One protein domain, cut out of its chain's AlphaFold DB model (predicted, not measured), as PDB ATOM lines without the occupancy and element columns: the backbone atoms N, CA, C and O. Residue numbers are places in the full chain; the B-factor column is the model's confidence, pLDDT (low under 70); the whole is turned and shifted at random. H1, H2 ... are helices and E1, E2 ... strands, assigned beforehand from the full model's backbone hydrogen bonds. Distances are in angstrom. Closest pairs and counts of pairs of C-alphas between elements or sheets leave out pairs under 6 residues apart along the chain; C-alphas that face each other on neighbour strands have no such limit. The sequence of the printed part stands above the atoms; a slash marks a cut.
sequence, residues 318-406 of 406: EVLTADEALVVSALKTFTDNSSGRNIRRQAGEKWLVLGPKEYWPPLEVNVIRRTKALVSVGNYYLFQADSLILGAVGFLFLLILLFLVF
ATOM      1  N   GLU A 318      -1.704  29.972  46.654       89.50
ATOM      2  CA  GLU A 318      -2.015  28.553  46.715       89.50
ATOM      3  C   GLU A 318      -3.427  28.347  47.273       89.50
ATOM      4  O   GLU A 318      -3.673  28.461  48.478       89.50
ATOM      5  N   VAL A 319      -4.376  28.048  46.389       90.31
ATOM      6  CA  VAL A 319      -5.755  27.713  46.765       90.31
ATOM      7  C   VAL A 319      -5.852  26.209  47.010       90.31
ATOM      8  O   VAL A 319      -5.683  25.421  46.076       90.31
ATOM      9  N   LEU A 320      -6.129  25.822  48.258       91.06
ATOM     10  CA  LEU A 320      -6.256  24.425  48.683       91.06
ATOM     11  C   LEU A 320      -7.720  24.062  48.918       91.06
ATOM     12  O   LEU A 320      -8.415  24.746  49.678       91.06
ATOM     13  N   THR A 321      -8.175  22.969  48.306       90.12
ATOM     14  CA  THR A 321      -9.469  22.343  48.616       90.12
ATOM     15  C   THR A 321      -9.395  21.532  49.914       90.12
ATOM     16  O   THR A 321      -8.330  21.366  50.506       90.12
ATOM     17  N   ALA A 322     -10.535  21.045  50.414       87.69
ATOM     18  CA  ALA A 322     -10.584  20.316  51.686       87.69
ATOM     19  C   ALA A 322      -9.780  18.996  51.673       87.69
ATOM     20  O   ALA A 322      -9.277  18.575  52.711       87.69
ATOM     21  N   ASP A 323      -9.615  18.378  50.501       88.94
ATOM     22  CA  ASP A 323      -8.821  17.167  50.275       88.94
ATOM     23  C   ASP A 323      -7.347  17.451  49.936       88.94
ATOM     24  O   ASP A 323      -6.605  16.519  49.627       88.94
ATOM     25  N   GLU A 324      -6.893  18.706  49.991       90.69
ATOM     26  CA  GLU A 324      -5.539  19.108  49.607       90.69
ATOM     27  C   GLU A 324      -4.731  19.706  50.761       90.69
ATOM     28  O   GLU A 324      -5.246  20.363  51.670       90.69
ATOM     29  N   ALA A 325      -3.417  19.498  50.692       90.00
ATOM     30  CA  ALA A 325      -2.449  20.085  51.599       90.00
ATOM     31  C   ALA A 325      -1.145  20.445  50.876       90.00
ATOM     32  O   ALA A 325      -0.769  19.822  49.881       90.00
ATOM     33  N   LEU A 326      -0.411  21.421  51.410       91.31
ATOM     34  CA  LEU A 326       0.962  21.716  50.989       91.31
ATOM     35  C   LEU A 326       1.949  21.190  52.018       91.31
ATOM     36  O   LEU A 326       1.780  21.407  53.217       91.31
ATOM     37  N   VAL A 327       3.013  20.558  51.533       90.38
ATOM     38  CA  VAL A 327       4.222  20.317  52.317       90.38
ATOM     39  C   VAL A 327       5.124  21.526  52.127       90.38
ATOM     40  O   VAL A 327       5.585  21.798  51.016       90.38
ATOM     41  N   VAL A 328       5.379  22.238  53.213       91.56
ATOM     42  CA  VAL A 328       6.209  23.445  53.228       91.56
ATOM     43  C   VAL A 328       7.414  23.245  54.141       91.56
ATOM     44  O   VAL A 328       7.372  22.416  55.052       91.56
ATOM     45  N   SER A 329       8.488  23.994  53.896       91.50
ATOM     46  CA  SER A 329       9.663  24.048  54.772       91.50
ATOM     47  C   SER A 329      10.079  25.472  55.094       91.50
ATOM     48  O   SER A 329      10.051  26.335  54.217       91.50
ATOM     49  N   ALA A 330      10.551  25.699  56.315       91.31
ATOM     50  CA  ALA A 330      11.121  26.979  56.718       91.31
ATOM     51  C   ALA A 330      12.535  27.155  56.142       91.31
ATOM     52  O   ALA A 330      13.405  26.311  56.346       91.31
ATOM     53  N   LEU A 331      12.790  28.271  55.465       89.25
ATOM     54  CA  LEU A 331      14.115  28.689  54.999       89.25
ATOM     55  C   LEU A 331      14.964  29.264  56.141       89.25
ATOM     56  O   LEU A 331      16.171  29.046  56.192       89.25
ATOM     57  N   LYS A 332      14.333  29.976  57.079       89.25
ATOM     58  CA  LYS A 332      14.960  30.546  58.284       89.25
ATOM     59  C   LYS A 332      14.028  30.395  59.484       89.25
ATOM     60  O   LYS A 332      12.832  30.194  59.304       89.25
ATOM     61  N   THR A 333      14.561  30.489  60.700       91.06
ATOM     62  CA  THR A 333      13.740  30.431  61.920       91.06
ATOM     63  C   THR A 333      12.823  31.652  61.990       91.06
ATOM     64  O   THR A 333      13.298  32.785  61.939       91.06
ATOM     65  N   PHE A 334      11.515  31.428  62.121       90.88
ATOM     66  CA  PHE A 334      10.513  32.494  62.165       90.88
ATOM     67  C   PHE A 334       9.271  32.078  62.955       90.88
ATOM     68  O   PHE A 334       9.105  30.915  63.331       90.88
ATOM     69  N   THR A 335       8.396  33.042  63.222       88.06
ATOM     70  CA  THR A 335       7.098  32.788  63.851       88.06
ATOM     71  C   THR A 335       6.031  32.720  62.766       88.06
ATOM     72  O   THR A 335       5.721  33.724  62.130       88.06
ATOM     73  N   ASP A 336       5.497  31.523  62.542       84.81
ATOM     74  CA  ASP A 336       4.420  31.267  61.593       84.81
ATOM     75  C   ASP A 336       3.070  31.611  62.224       84.81
ATOM     76  O   ASP A 336       2.688  31.023  63.235       84.81
ATOM     77  N   ASN A 337       2.342  32.533  61.591       80.62
ATOM     78  CA  ASN A 337       0.997  32.948  61.995       80.62
ATOM     79  C   ASN A 337      -0.080  32.491  60.991       80.62
ATOM     80  O   ASN A 337      -1.253  32.834  61.133       80.62
ATOM     81  N   SER A 338       0.280  31.698  59.975       74.69
ATOM     82  CA  SER A 338      -0.611  31.285  58.873       74.69
ATOM     83  C   SER A 338      -1.783  30.387  59.288       74.69
ATOM     84  O   SER A 338      -2.691  30.129  58.496       74.69
ATOM     85  N   SER A 339      -1.760  29.881  60.522       68.56
ATOM     86  CA  SER A 339      -2.791  29.009  61.099       68.56
ATOM     87  C   SER A 339      -3.596  29.699  62.210       68.56
ATOM     88  O   SER A 339      -4.287  29.028  62.972       68.56
ATOM     89  N   GLY A 340      -3.466  31.025  62.358       71.44
ATOM     90  CA  GLY A 340      -4.114  31.807  63.422       71.44
ATOM     91  C   GLY A 340      -3.499  31.621  64.816       71.44
ATOM     92  O   GLY A 340      -3.957  32.230  65.779       71.44
ATOM     93  N   ARG A 341      -2.455  30.794  64.936       77.62
ATOM     94  CA  ARG A 341      -1.644  30.605  66.144       77.62
ATOM     95  C   ARG A 341      -0.198  30.933  65.815       77.62
ATOM     96  O   ARG A 341       0.266  30.541  64.750       77.62
ATOM     97  N   ASN A 342       0.496  31.573  66.749       84.00
ATOM     98  CA  ASN A 342       1.915  31.883  66.616       84.00
ATOM     99  C   ASN A 342       2.729  30.622  66.921       84.00
ATOM    100  O   ASN A 342       2.868  30.234  68.082       84.00
ATOM    101  N   ILE A 343       3.250  29.968  65.884       86.69
ATOM    102  CA  ILE A 343       4.078  28.765  66.012       86.69
ATOM    103  C   ILE A 343       5.508  29.129  65.630       86.69
ATOM    104  O   ILE A 343       5.771  29.559  64.510       86.69
ATOM    105  N   ARG A 344       6.460  28.947  66.545       90.75
ATOM    106  CA  ARG A 344       7.880  29.158  66.242       90.75
ATOM    107  C   ARG A 344       8.408  27.974  65.428       90.75
ATOM    108  O   ARG A 344       8.511  26.879  65.970       90.75
ATOM    109  N   ARG A 345       8.750  28.212  64.161       89.19
ATOM    110  CA  ARG A 345       9.318  27.224  63.231       89.19
ATOM    111  C   ARG A 345      10.829  27.378  63.149       89.19
ATOM    112  O   ARG A 345      11.320  28.502  63.028       89.19
ATOM    113  N   GLN A 346      11.567  26.275  63.214       91.00
ATOM    114  CA  GLN A 346      13.023  26.276  63.031       91.00
ATOM    115  C   GLN A 346      13.396  26.175  61.552       91.00
ATOM    116  O   GLN A 346      12.662  25.589  60.762       91.00
ATOM    117  N   ALA A 347      14.554  26.718  61.172       91.81
ATOM    118  CA  ALA A 347      15.082  26.554  59.818       91.81
ATOM    119  C   ALA A 347      15.166  25.062  59.428       91.81
ATOM    120  O   ALA A 347      15.647  24.233  60.198       91.81
ATOM    121  N   GLY A 348      14.678  24.721  58.237       88.50
ATOM    122  CA  GLY A 348      14.613  23.357  57.708       88.50
ATOM    123  C   GLY A 348      13.425  22.516  58.193       88.50
ATOM    124  O   GLY A 348      13.175  21.454  57.619       88.50
ATOM    125  N   GLU A 349      12.668  22.969  59.198       89.94
ATOM    126  CA  GLU A 349      11.475  22.269  59.688       89.94
ATOM    127  C   GLU A 349      10.427  22.148  58.573       89.94
ATOM    128  O   GLU A 349      10.180  23.113  57.845       89.94
ATOM    129  N   LYS A 350       9.806  20.967  58.443       90.31
ATOM    130  CA  LYS A 350       8.744  20.685  57.467       90.31
ATOM    131  C   LYS A 350       7.406  20.516  58.167       90.31
ATOM    132  O   LYS A 350       7.330  19.867  59.206       90.31
ATOM    133  N   TRP A 351       6.344  21.053  57.578       89.25
ATOM    134  CA  TRP A 351       4.987  20.850  58.081       89.25
ATOM    135  C   TRP A 351       3.957  20.828  56.956       89.25
ATOM    136  O   TRP A 351       4.243  21.166  55.805       89.25
ATOM    137  N   LEU A 352       2.747  20.397  57.317       88.94
ATOM    138  CA  LEU A 352       1.590  20.376  56.434       88.94
ATOM    139  C   LEU A 352       0.722  21.614  56.648       88.94
ATOM    140  O   LEU A 352       0.377  21.975  57.774       88.94
ATOM    141  N   VAL A 353       0.328  22.228  55.541       88.81
ATOM    142  CA  VAL A 353      -0.664  23.298  55.471       88.81
ATOM    143  C   VAL A 353      -1.926  22.690  54.868       88.81
ATOM    144  O   VAL A 353      -1.948  22.395  53.679       88.81
ATOM    145  N   LEU A 354      -2.952  22.474  55.691       88.31
ATOM    146  CA  LEU A 354      -4.204  21.820  55.288       88.31
ATOM    147  C   LEU A 354      -5.208  22.827  54.701       88.31
ATOM    148  O   LEU A 354      -5.281  23.961  55.188       88.31
ATOM    149  N   GLY A 355      -5.982  22.406  53.696       87.88
ATOM    150  CA  GLY A 355      -7.174  23.117  53.224       87.88
ATOM    151  C   GLY A 355      -8.431  22.841  54.075       87.88
ATOM    152  O   GLY A 355      -8.360  22.092  55.051       87.88
ATOM    153  N   PRO A 356      -9.594  23.436  53.741       90.31
ATOM    154  CA  PRO A 356      -9.807  24.392  52.657       90.31
ATOM    155  C   PRO A 356      -9.360  25.806  53.060       90.31
ATOM    156  O   PRO A 356      -9.922  26.397  53.982       90.31
ATOM    157  N   LYS A 357      -8.350  26.361  52.381       89.44
ATOM    158  CA  LYS A 357      -7.900  27.745  52.603       89.44
ATOM    159  C   LYS A 357      -7.062  28.284  51.449       89.44
ATOM    160  O   LYS A 357      -6.434  27.524  50.716       89.44
ATOM    161  N   GLU A 358      -7.006  29.607  51.346       88.75
ATOM    162  CA  GLU A 358      -6.029  30.311  50.517       88.75
ATOM    163  C   GLU A 358      -4.749  30.503  51.342       88.75
ATOM    164  O   GLU A 358      -4.736  31.220  52.348       88.75
ATOM    165  N   TYR A 359      -3.681  29.804  50.965       88.69
ATOM    166  CA  TYR A 359      -2.395  29.889  51.640       88.69
ATOM    167  C   TYR A 359      -1.470  30.860  50.915       88.69
ATOM    168  O   TYR A 359      -1.148  30.680  49.745       88.69
ATOM    169  N   TRP A 360      -1.014  31.870  51.652       86.19
ATOM    170  CA  TRP A 360      -0.065  32.874  51.187       86.19
ATOM    171  C   TRP A 360       1.305  32.566  51.796       86.19
ATOM    172  O   TRP A 360       1.506  32.883  52.978       86.19
ATOM    173  N   PRO A 361       2.233  31.943  51.047       85.69
ATOM    174  CA  PRO A 361       3.545  31.604  51.576       85.69
ATOM    175  C   PRO A 361       4.272  32.876  52.051       85.69
ATOM    176  O   PRO A 361       4.351  33.847  51.295       85.69
ATOM    177  N   PRO A 362       4.760  32.937  53.303       85.75
ATOM    178  CA  PRO A 362       5.651  34.014  53.730       85.75
ATOM    179  C   PRO A 362       7.035  33.861  53.072       85.75
ATOM    180  O   PRO A 362       7.378  32.784  52.589       85.75
ATOM    181  N   LEU A 363       7.854  34.919  53.088       84.19
ATOM    182  CA  LEU A 363       9.196  34.927  52.469       84.19
ATOM    183  C   LEU A 363      10.125  33.876  53.090       84.19
ATOM    184  O   LEU A 363      11.057  33.378  52.470       84.19
ATOM    185  N   GLU A 364       9.859  33.552  54.349       88.62
ATOM    186  CA  GLU A 364      10.541  32.563  55.166       88.62
ATOM    187  C   GLU A 364      10.252  31.117  54.746       88.62
ATOM    188  O   GLU A 364      10.870  30.211  55.300       88.62
ATOM    189  N   VAL A 365       9.296  30.866  53.848       88.00
ATOM    190  CA  VAL A 365       8.775  29.524  53.567       88.00
ATOM    191  C   VAL A 365       8.960  29.144  52.111       88.00
ATOM    192  O   VAL A 365       8.593  29.877  51.202       88.00
ATOM    193  N   ASN A 366       9.453  27.926  51.906       89.25
ATOM    194  CA  ASN A 366       9.499  27.283  50.606       89.25
ATOM    195  C   ASN A 366       8.387  26.231  50.486       89.25
ATOM    196  O   ASN A 366       8.247  25.365  51.358       89.25
ATOM    197  N   VAL A 367       7.611  26.289  49.405       89.38
ATOM    198  CA  VAL A 367       6.591  25.282  49.080       89.38
ATOM    199  C   VAL A 367       7.276  24.122  48.364       89.38
ATOM    200  O   VAL A 367       7.792  24.284  47.266       89.38
ATOM    201  N   ILE A 368       7.301  22.940  48.987       89.75
ATOM    202  CA  ILE A 368       8.002  21.770  48.436       89.75
ATOM    203  C   ILE A 368       7.110  21.030  47.441       89.75
ATOM    204  O   ILE A 368       7.542  20.701  46.340       89.75
ATOM    205  N   ARG A 369       5.882  20.691  47.858       88.81
ATOM    206  CA  ARG A 369       4.930  19.942  47.025       88.81
ATOM    207  C   ARG A 369       3.490  20.083  47.506       88.81
ATOM    208  O   ARG A 369       3.243  20.226  48.703       88.81
ATOM    209  N   ARG A 370       2.549  19.925  46.575       91.94
ATOM    210  CA  ARG A 370       1.112  19.747  46.835       91.94
ATOM    211  C   ARG A 370       0.798  18.257  46.990       91.94
ATOM    212  O   ARG A 370       1.316  17.437  46.234       91.94
ATOM    213  N   THR A 371      -0.015  17.897  47.977       88.19
ATOM    214  CA  THR A 371      -0.444  16.518  48.246       88.19
ATOM    215  C   THR A 371      -1.950  16.455  48.466       88.19
ATOM    216  O   THR A 371      -2.544  17.403  48.975       88.19
ATOM    217  N   LYS A 372      -2.561  15.322  48.110       87.12
ATOM    218  CA  LYS A 372      -3.968  15.029  48.404       87.12
ATOM    219  C   LYS A 372      -4.113  14.142  49.637       87.12
ATOM    220  O   LYS A 372      -3.146  13.497  50.055       87.12
ATOM    221  N   ALA A 373      -5.308  14.131  50.216       84.75
ATOM    222  CA  ALA A 373      -5.687  13.217  51.281       84.75
ATOM    223  C   ALA A 373      -5.600  11.766  50.784       84.75
ATOM    224  O   ALA A 373      -5.985  11.455  49.660       84.75
ATOM    225  N   LEU A 374      -5.087  10.877  51.633       82.75
ATOM    226  CA  LEU A 374      -4.985   9.447  51.348       82.75
ATOM    227  C   LEU A 374      -6.358   8.774  51.436       82.75
ATOM    228  O   LEU A 374      -6.678   7.890  50.648       82.75
ATOM    229  N   VAL A 375      -7.155   9.195  52.419       78.81
ATOM    230  CA  VAL A 375      -8.498   8.678  52.684       78.81
ATOM    231  C   VAL A 375      -9.411   9.849  53.033       78.81
ATOM    232  O   VAL A 375      -9.044  10.703  53.844       78.81
ATOM    233  N   SER A 376     -10.608   9.865  52.450       79.06
ATOM    234  CA  SER A 376     -11.683  10.805  52.778       79.06
ATOM    235  C   SER A 376     -12.923  10.031  53.230       79.06
ATOM    236  O   SER A 376     -13.491   9.273  52.444       79.06
ATOM    237  N   VAL A 377     -13.353  10.217  54.481       80.25
ATOM    238  CA  VAL A 377     -14.606   9.653  55.012       80.25
ATOM    239  C   VAL A 377     -15.498  10.804  55.464       80.25
ATOM    240  O   VAL A 377     -15.250  11.432  56.493       80.25
ATOM    241  N   GLY A 378     -16.538  11.105  54.684       77.94
ATOM    242  CA  GLY A 378     -17.393  12.268  54.929       77.94
ATOM    243  C   GLY A 378     -16.582  13.568  54.933       77.94
ATOM    244  O   GLY A 378     -15.905  13.874  53.957       77.94
ATOM    245  N   ASN A 379     -16.617  14.303  56.049       75.94
ATOM    246  CA  ASN A 379     -15.872  15.555  56.240       75.94
ATOM    247  C   ASN A 379     -14.476  15.361  56.869       75.94
ATOM    248  O   ASN A 379     -13.838  16.342  57.248       75.94
ATOM    249  N   TYR A 380     -14.006  14.116  57.016       76.50
ATOM    250  CA  TYR A 380     -12.702  13.799  57.600       76.50
ATOM    251  C   TYR A 380     -11.702  13.384  56.521       76.50
ATOM    252  O   TYR A 380     -11.953  12.450  55.756       76.50
ATOM    253  N   TYR A 381     -10.548  14.051  56.505       79.94
ATOM    254  CA  TYR A 381      -9.467  13.826  55.548       79.94
ATOM    255  C   TYR A 381      -8.207  13.369  56.282       79.94
ATOM    256  O   TYR A 381      -7.721  14.057  57.182       79.94
ATOM    257  N   LEU A 382      -7.671  12.210  55.899       78.56
ATOM    258  CA  LEU A 382      -6.424  11.684  56.443       78.56
ATOM    259  C   LEU A 382      -5.285  11.964  55.460       78.56
ATOM    260  O   LEU A 382      -5.227  11.381  54.379       78.56
ATOM    261  N   PHE A 383      -4.368  12.847  55.838       79.50
ATOM    262  CA  PHE A 383      -3.149  13.111  55.078       79.50
ATOM    263  C   PHE A 383      -2.023  12.211  55.581       79.50
ATOM    264  O   PHE A 383      -1.976  11.869  56.763       79.50
ATOM    265  N   GLN A 384      -1.118  11.817  54.685       69.56
ATOM    266  CA  GLN A 384       0.045  11.018  55.052       69.56
ATOM    267  C   GLN A 384       0.881  11.784  56.084       69.56
ATOM    268  O   GLN A 384       1.555  12.757  55.752       69.56
ATOM    269  N   ALA A 385       0.823  11.340  57.334       55.41
ATOM    270  CA  ALA A 385       1.783  11.730  58.344       55.41
ATOM    271  C   ALA A 385       3.031  10.850  58.204       55.41
ATOM    272  O   ALA A 385       2.951   9.741  57.663       55.41
ATOM    273  N   ASP A 386       4.180  11.358  58.649       56.91
ATOM    274  CA  ASP A 386       5.444  10.627  58.592       56.91
ATOM    275  C   ASP A 386       5.275   9.180  59.081       56.91
ATOM    276  O   ASP A 386       4.488   8.902  59.989       56.91
ATOM    277  N   SER A 387       6.010   8.276  58.425       53.03
ATOM    278  CA  SER A 387       5.913   6.799  58.449       53.03
ATOM    279  C   SER A 387       5.555   6.108  59.781       53.03
ATOM    280  O   SER A 387       5.020   5.002  59.764       53.03
ATOM    281  N   LEU A 388       5.776   6.755  60.925       51.97
ATOM    282  CA  LEU A 388       5.403   6.296  62.264       51.97
ATOM    283  C   LEU A 388       3.886   6.191  62.502       51.97
ATOM    284  O   LEU A 388       3.440   5.262  63.175       51.97
ATOM    285  N   ILE A 389       3.069   7.092  61.948       55.09
ATOM    286  CA  ILE A 389       1.617   7.109  62.227       55.09
ATOM    287  C   ILE A 389       0.868   6.050  61.409       55.09
ATOM    288  O   ILE A 389      -0.111   5.479  61.891       55.09
ATOM    289  N   LEU A 390       1.359   5.705  60.214       51.97
ATOM    290  CA  LEU A 390       0.777   4.631  59.403       51.97
ATOM    291  C   LEU A 390       0.885   3.269  60.112       51.97
ATOM    292  O   LEU A 390      -0.044   2.469  60.046       51.97
ATOM    293  N   GLY A 391       1.981   3.045  60.848       58.66
ATOM    294  CA  GLY A 391       2.156   1.859  61.688       58.66
ATOM    295  C   GLY A 391       1.127   1.784  62.818       58.66
ATOM    296  O   GLY A 391       0.546   0.727  63.044       58.66
ATOM    297  N   ALA A 392       0.832   2.908  63.476       58.81
ATOM    298  CA  ALA A 392      -0.151   2.960  64.556       58.81
ATOM    299  C   ALA A 392      -1.599   2.816  64.057       58.81
ATOM    300  O   ALA A 392      -2.380   2.087  64.661       58.81
ATOM    301  N   VAL A 393      -1.962   3.458  62.940       62.94
ATOM    302  CA  VAL A 393      -3.308   3.337  62.346       62.94
ATOM    303  C   VAL A 393      -3.519   1.944  61.752       62.94
ATOM    304  O   VAL A 393      -4.581   1.357  61.950       62.94
ATOM    305  N   GLY A 394      -2.498   1.377  61.102       65.19
ATOM    306  CA  GLY A 394      -2.507  -0.015  60.658       65.19
ATOM    307  C   GLY A 394      -2.682  -0.984  61.827       65.19
ATOM    308  O   GLY A 394      -3.529  -1.867  61.755       65.19
ATOM    309  N   PHE A 395      -1.962  -0.773  62.935       66.75
ATOM    310  CA  PHE A 395      -2.097  -1.579  64.153       66.75
ATOM    311  C   PHE A 395      -3.493  -1.470  64.782       66.75
ATOM    312  O   PHE A 395      -4.071  -2.482  65.169       66.75
ATOM    313  N   LEU A 396      -4.072  -0.267  64.835       68.38
ATOM    314  CA  LEU A 396      -5.404  -0.043  65.402       68.38
ATOM    315  C   LEU A 396      -6.513  -0.646  64.526       68.38
ATOM    316  O   LEU A 396      -7.460  -1.230  65.046       68.38
ATOM    317  N   PHE A 397      -6.373  -0.566  63.200       71.25
ATOM    318  CA  PHE A 397      -7.282  -1.215  62.253       71.25
ATOM    319  C   PHE A 397      -7.208  -2.744  62.360       71.25
ATOM    320  O   PHE A 397      -8.238  -3.415  62.335       71.25
ATOM    321  N   LEU A 398      -6.005  -3.292  62.561       68.12
ATOM    322  CA  LEU A 398      -5.785  -4.721  62.797       68.12
ATOM    323  C   LEU A 398      -6.416  -5.171  64.125       68.12
ATOM    324  O   LEU A 398      -7.049  -6.221  64.169       68.12
ATOM    325  N   LEU A 399      -6.334  -4.346  65.174       70.25
ATOM    326  CA  LEU A 399      -6.995  -4.569  66.468       70.25
ATOM    327  C   LEU A 399      -8.527  -4.575  66.365       70.25
ATOM    328  O   LEU A 399      -9.176  -5.422  66.972       70.25
ATOM    329  N   ILE A 400      -9.101  -3.662  65.578       73.12
ATOM    330  CA  ILE A 400     -10.553  -3.591  65.344       73.12
ATOM    331  C   ILE A 400     -11.039  -4.797  64.527       73.12
ATOM    332  O   ILE A 400     -12.078  -5.369  64.847       73.12
ATOM    333  N   LEU A 401     -10.277  -5.228  63.516       67.00
ATOM    334  CA  LEU A 401     -10.562  -6.457  62.764       67.00
ATOM    335  C   LEU A 401     -10.519  -7.700  63.660       67.00
ATOM    336  O   LEU A 401     -11.358  -8.582  63.517       67.00
ATOM    337  N   LEU A 402      -9.584  -7.748  64.611       63.66
ATOM    338  CA  LEU A 402      -9.478  -8.843  65.577       63.66
ATOM    339  C   LEU A 402     -10.672  -8.876  66.545       63.66
ATOM    340  O   LEU A 402     -11.120  -9.954  66.912       63.66
ATOM    341  N   PHE A 403     -11.231  -7.716  66.898       63.06
ATOM    342  CA  PHE A 403     -12.424  -7.594  67.745       63.06
ATOM    343  C   PHE A 403     -13.756  -7.855  67.026       63.06
ATOM    344  O   PHE A 403     -14.771  -8.001  67.692       63.06
ATOM    345  N   LEU A 404     -13.775  -7.878  65.690       59.53
ATOM    346  CA  LEU A 404     -14.962  -8.202  64.882       59.53
ATOM    347  C   LEU A 404     -15.051  -9.695  64.518       59.53
ATOM    348  O   LEU A 404     -16.071 -10.134  63.991       59.53
ATOM    349  N   VAL A 405     -13.978 -10.456  64.756       55.38
ATOM    350  CA  VAL A 405     -13.878 -11.902  64.475       55.38
ATOM    351  C   VAL A 405     -14.022 -12.751  65.756       55.38
ATOM    352  O   VAL A 405     -14.166 -13.969  65.666       55.38
ATOM    353  N   PHE A 406     -14.052 -12.113  66.928       49.94
ATOM    354  CA  PHE A 406     -14.492 -12.681  68.209       49.94
ATOM    355  C   PHE A 406     -15.841 -12.083  68.600       49.94
ATOM    356  O   PHE A 406     -16.620 -12.804  69.264       49.94
TER     357      PHE A 406
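Overview. This is residues 318 to 406 of the 406 residues of an uncharacterized protein of Arcella intermedia (UniProt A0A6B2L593). A small twisted sheet, E5, E2 and E7, makes one wall of a strand-built body, with the short strand pair E1 and E6 over one face near the end where E2 begins and E5 ends, and the hairpin E3 and E4 beyond the E5 edge. From the sheet E7 leads to a second small hairpin, E8 and E9, and after it one helix, H1, sticks out as an arm with residues 386 to 406 and makes much of the length. The printed part has 89 residues, with nine named strands, E1 to E9, followed by one named helix, H1; the sheet's order is E5, E2, E7, antiparallel. The class is mixed, helices and strands, and the whole is loose, with a radius of gyration of the C-alphas of 16.2 A and spans of 55 by 25 by 22 A.

Along the chain. In the sheet, E2 is residues 324 to 330, 19.8 A long, E7 is residues 365 to 372, 20.0 A long, and E5 is residues 350 to 354, 13.2 A long. E1, residues 318 to 320, begins at C-alpha 318 (-2.015, 28.553, 46.715), and E6 is residues 357 to 359. E3 is residues 334 to 336 and E4 residues 343 to 345; E8 is residues 375 to 377 and E9 residues 380 to 382. H1, residues 388 to 404, is 25.1 A long, from C-alpha 388 (5.403, 6.296, 62.264) to C-alpha 404 (-14.962, -8.202, 64.882).

Arrangement. The sheet is only just strongly twisted, its C-alphas up to 4.5 A off its best plane. Its inner strand E2 is antiparallel to E7, with N 325 and O 371 at 2.8 A, and to E5, with N 326 and O 353 at 2.9 A. E1 and E6 are antiparallel neighbours, with N 359 and O 318 at 2.8 A. E1 is near E7, with 5 pairs of C-alphas within 10 A, and the closest C-alphas of E1 and E5, Leu 320 and Leu 354, are 7.4 A apart. In the hairpin E3 and E4, N 336 and O 343 are 2.8 A apart; the closest C-alphas of E4 and E2, Arg 345 and Ala 330, are 6.8 A apart. E7 bends by 58 degrees at residue 368 and runs on into E8 across a break of 2 residues, at 64 degrees. In the hairpin E8 and E9, N 377 and O 380 are 2.9 A apart. H1 is not on the sheet, with 0 pairs of C-alphas within 10 A; 12 of its 13 O i to N i+4 pairs are within hydrogen-bond range.

Size, cuts and confidence. The C-alphas farthest apart, those of Leu 363 and Phe 406, are 55.5 A apart. Residues 386 to 406, of which 388 to 404 belong to H1, stand free; the body without them, 68 residues, spans 36 by 20 by 18 A. The printed part has no cut, and no link is long. The mean pLDDT of the printed part is 80.0; under 70 are residue 339, residues 384 to 396, residue 398 and residues 401 to 406.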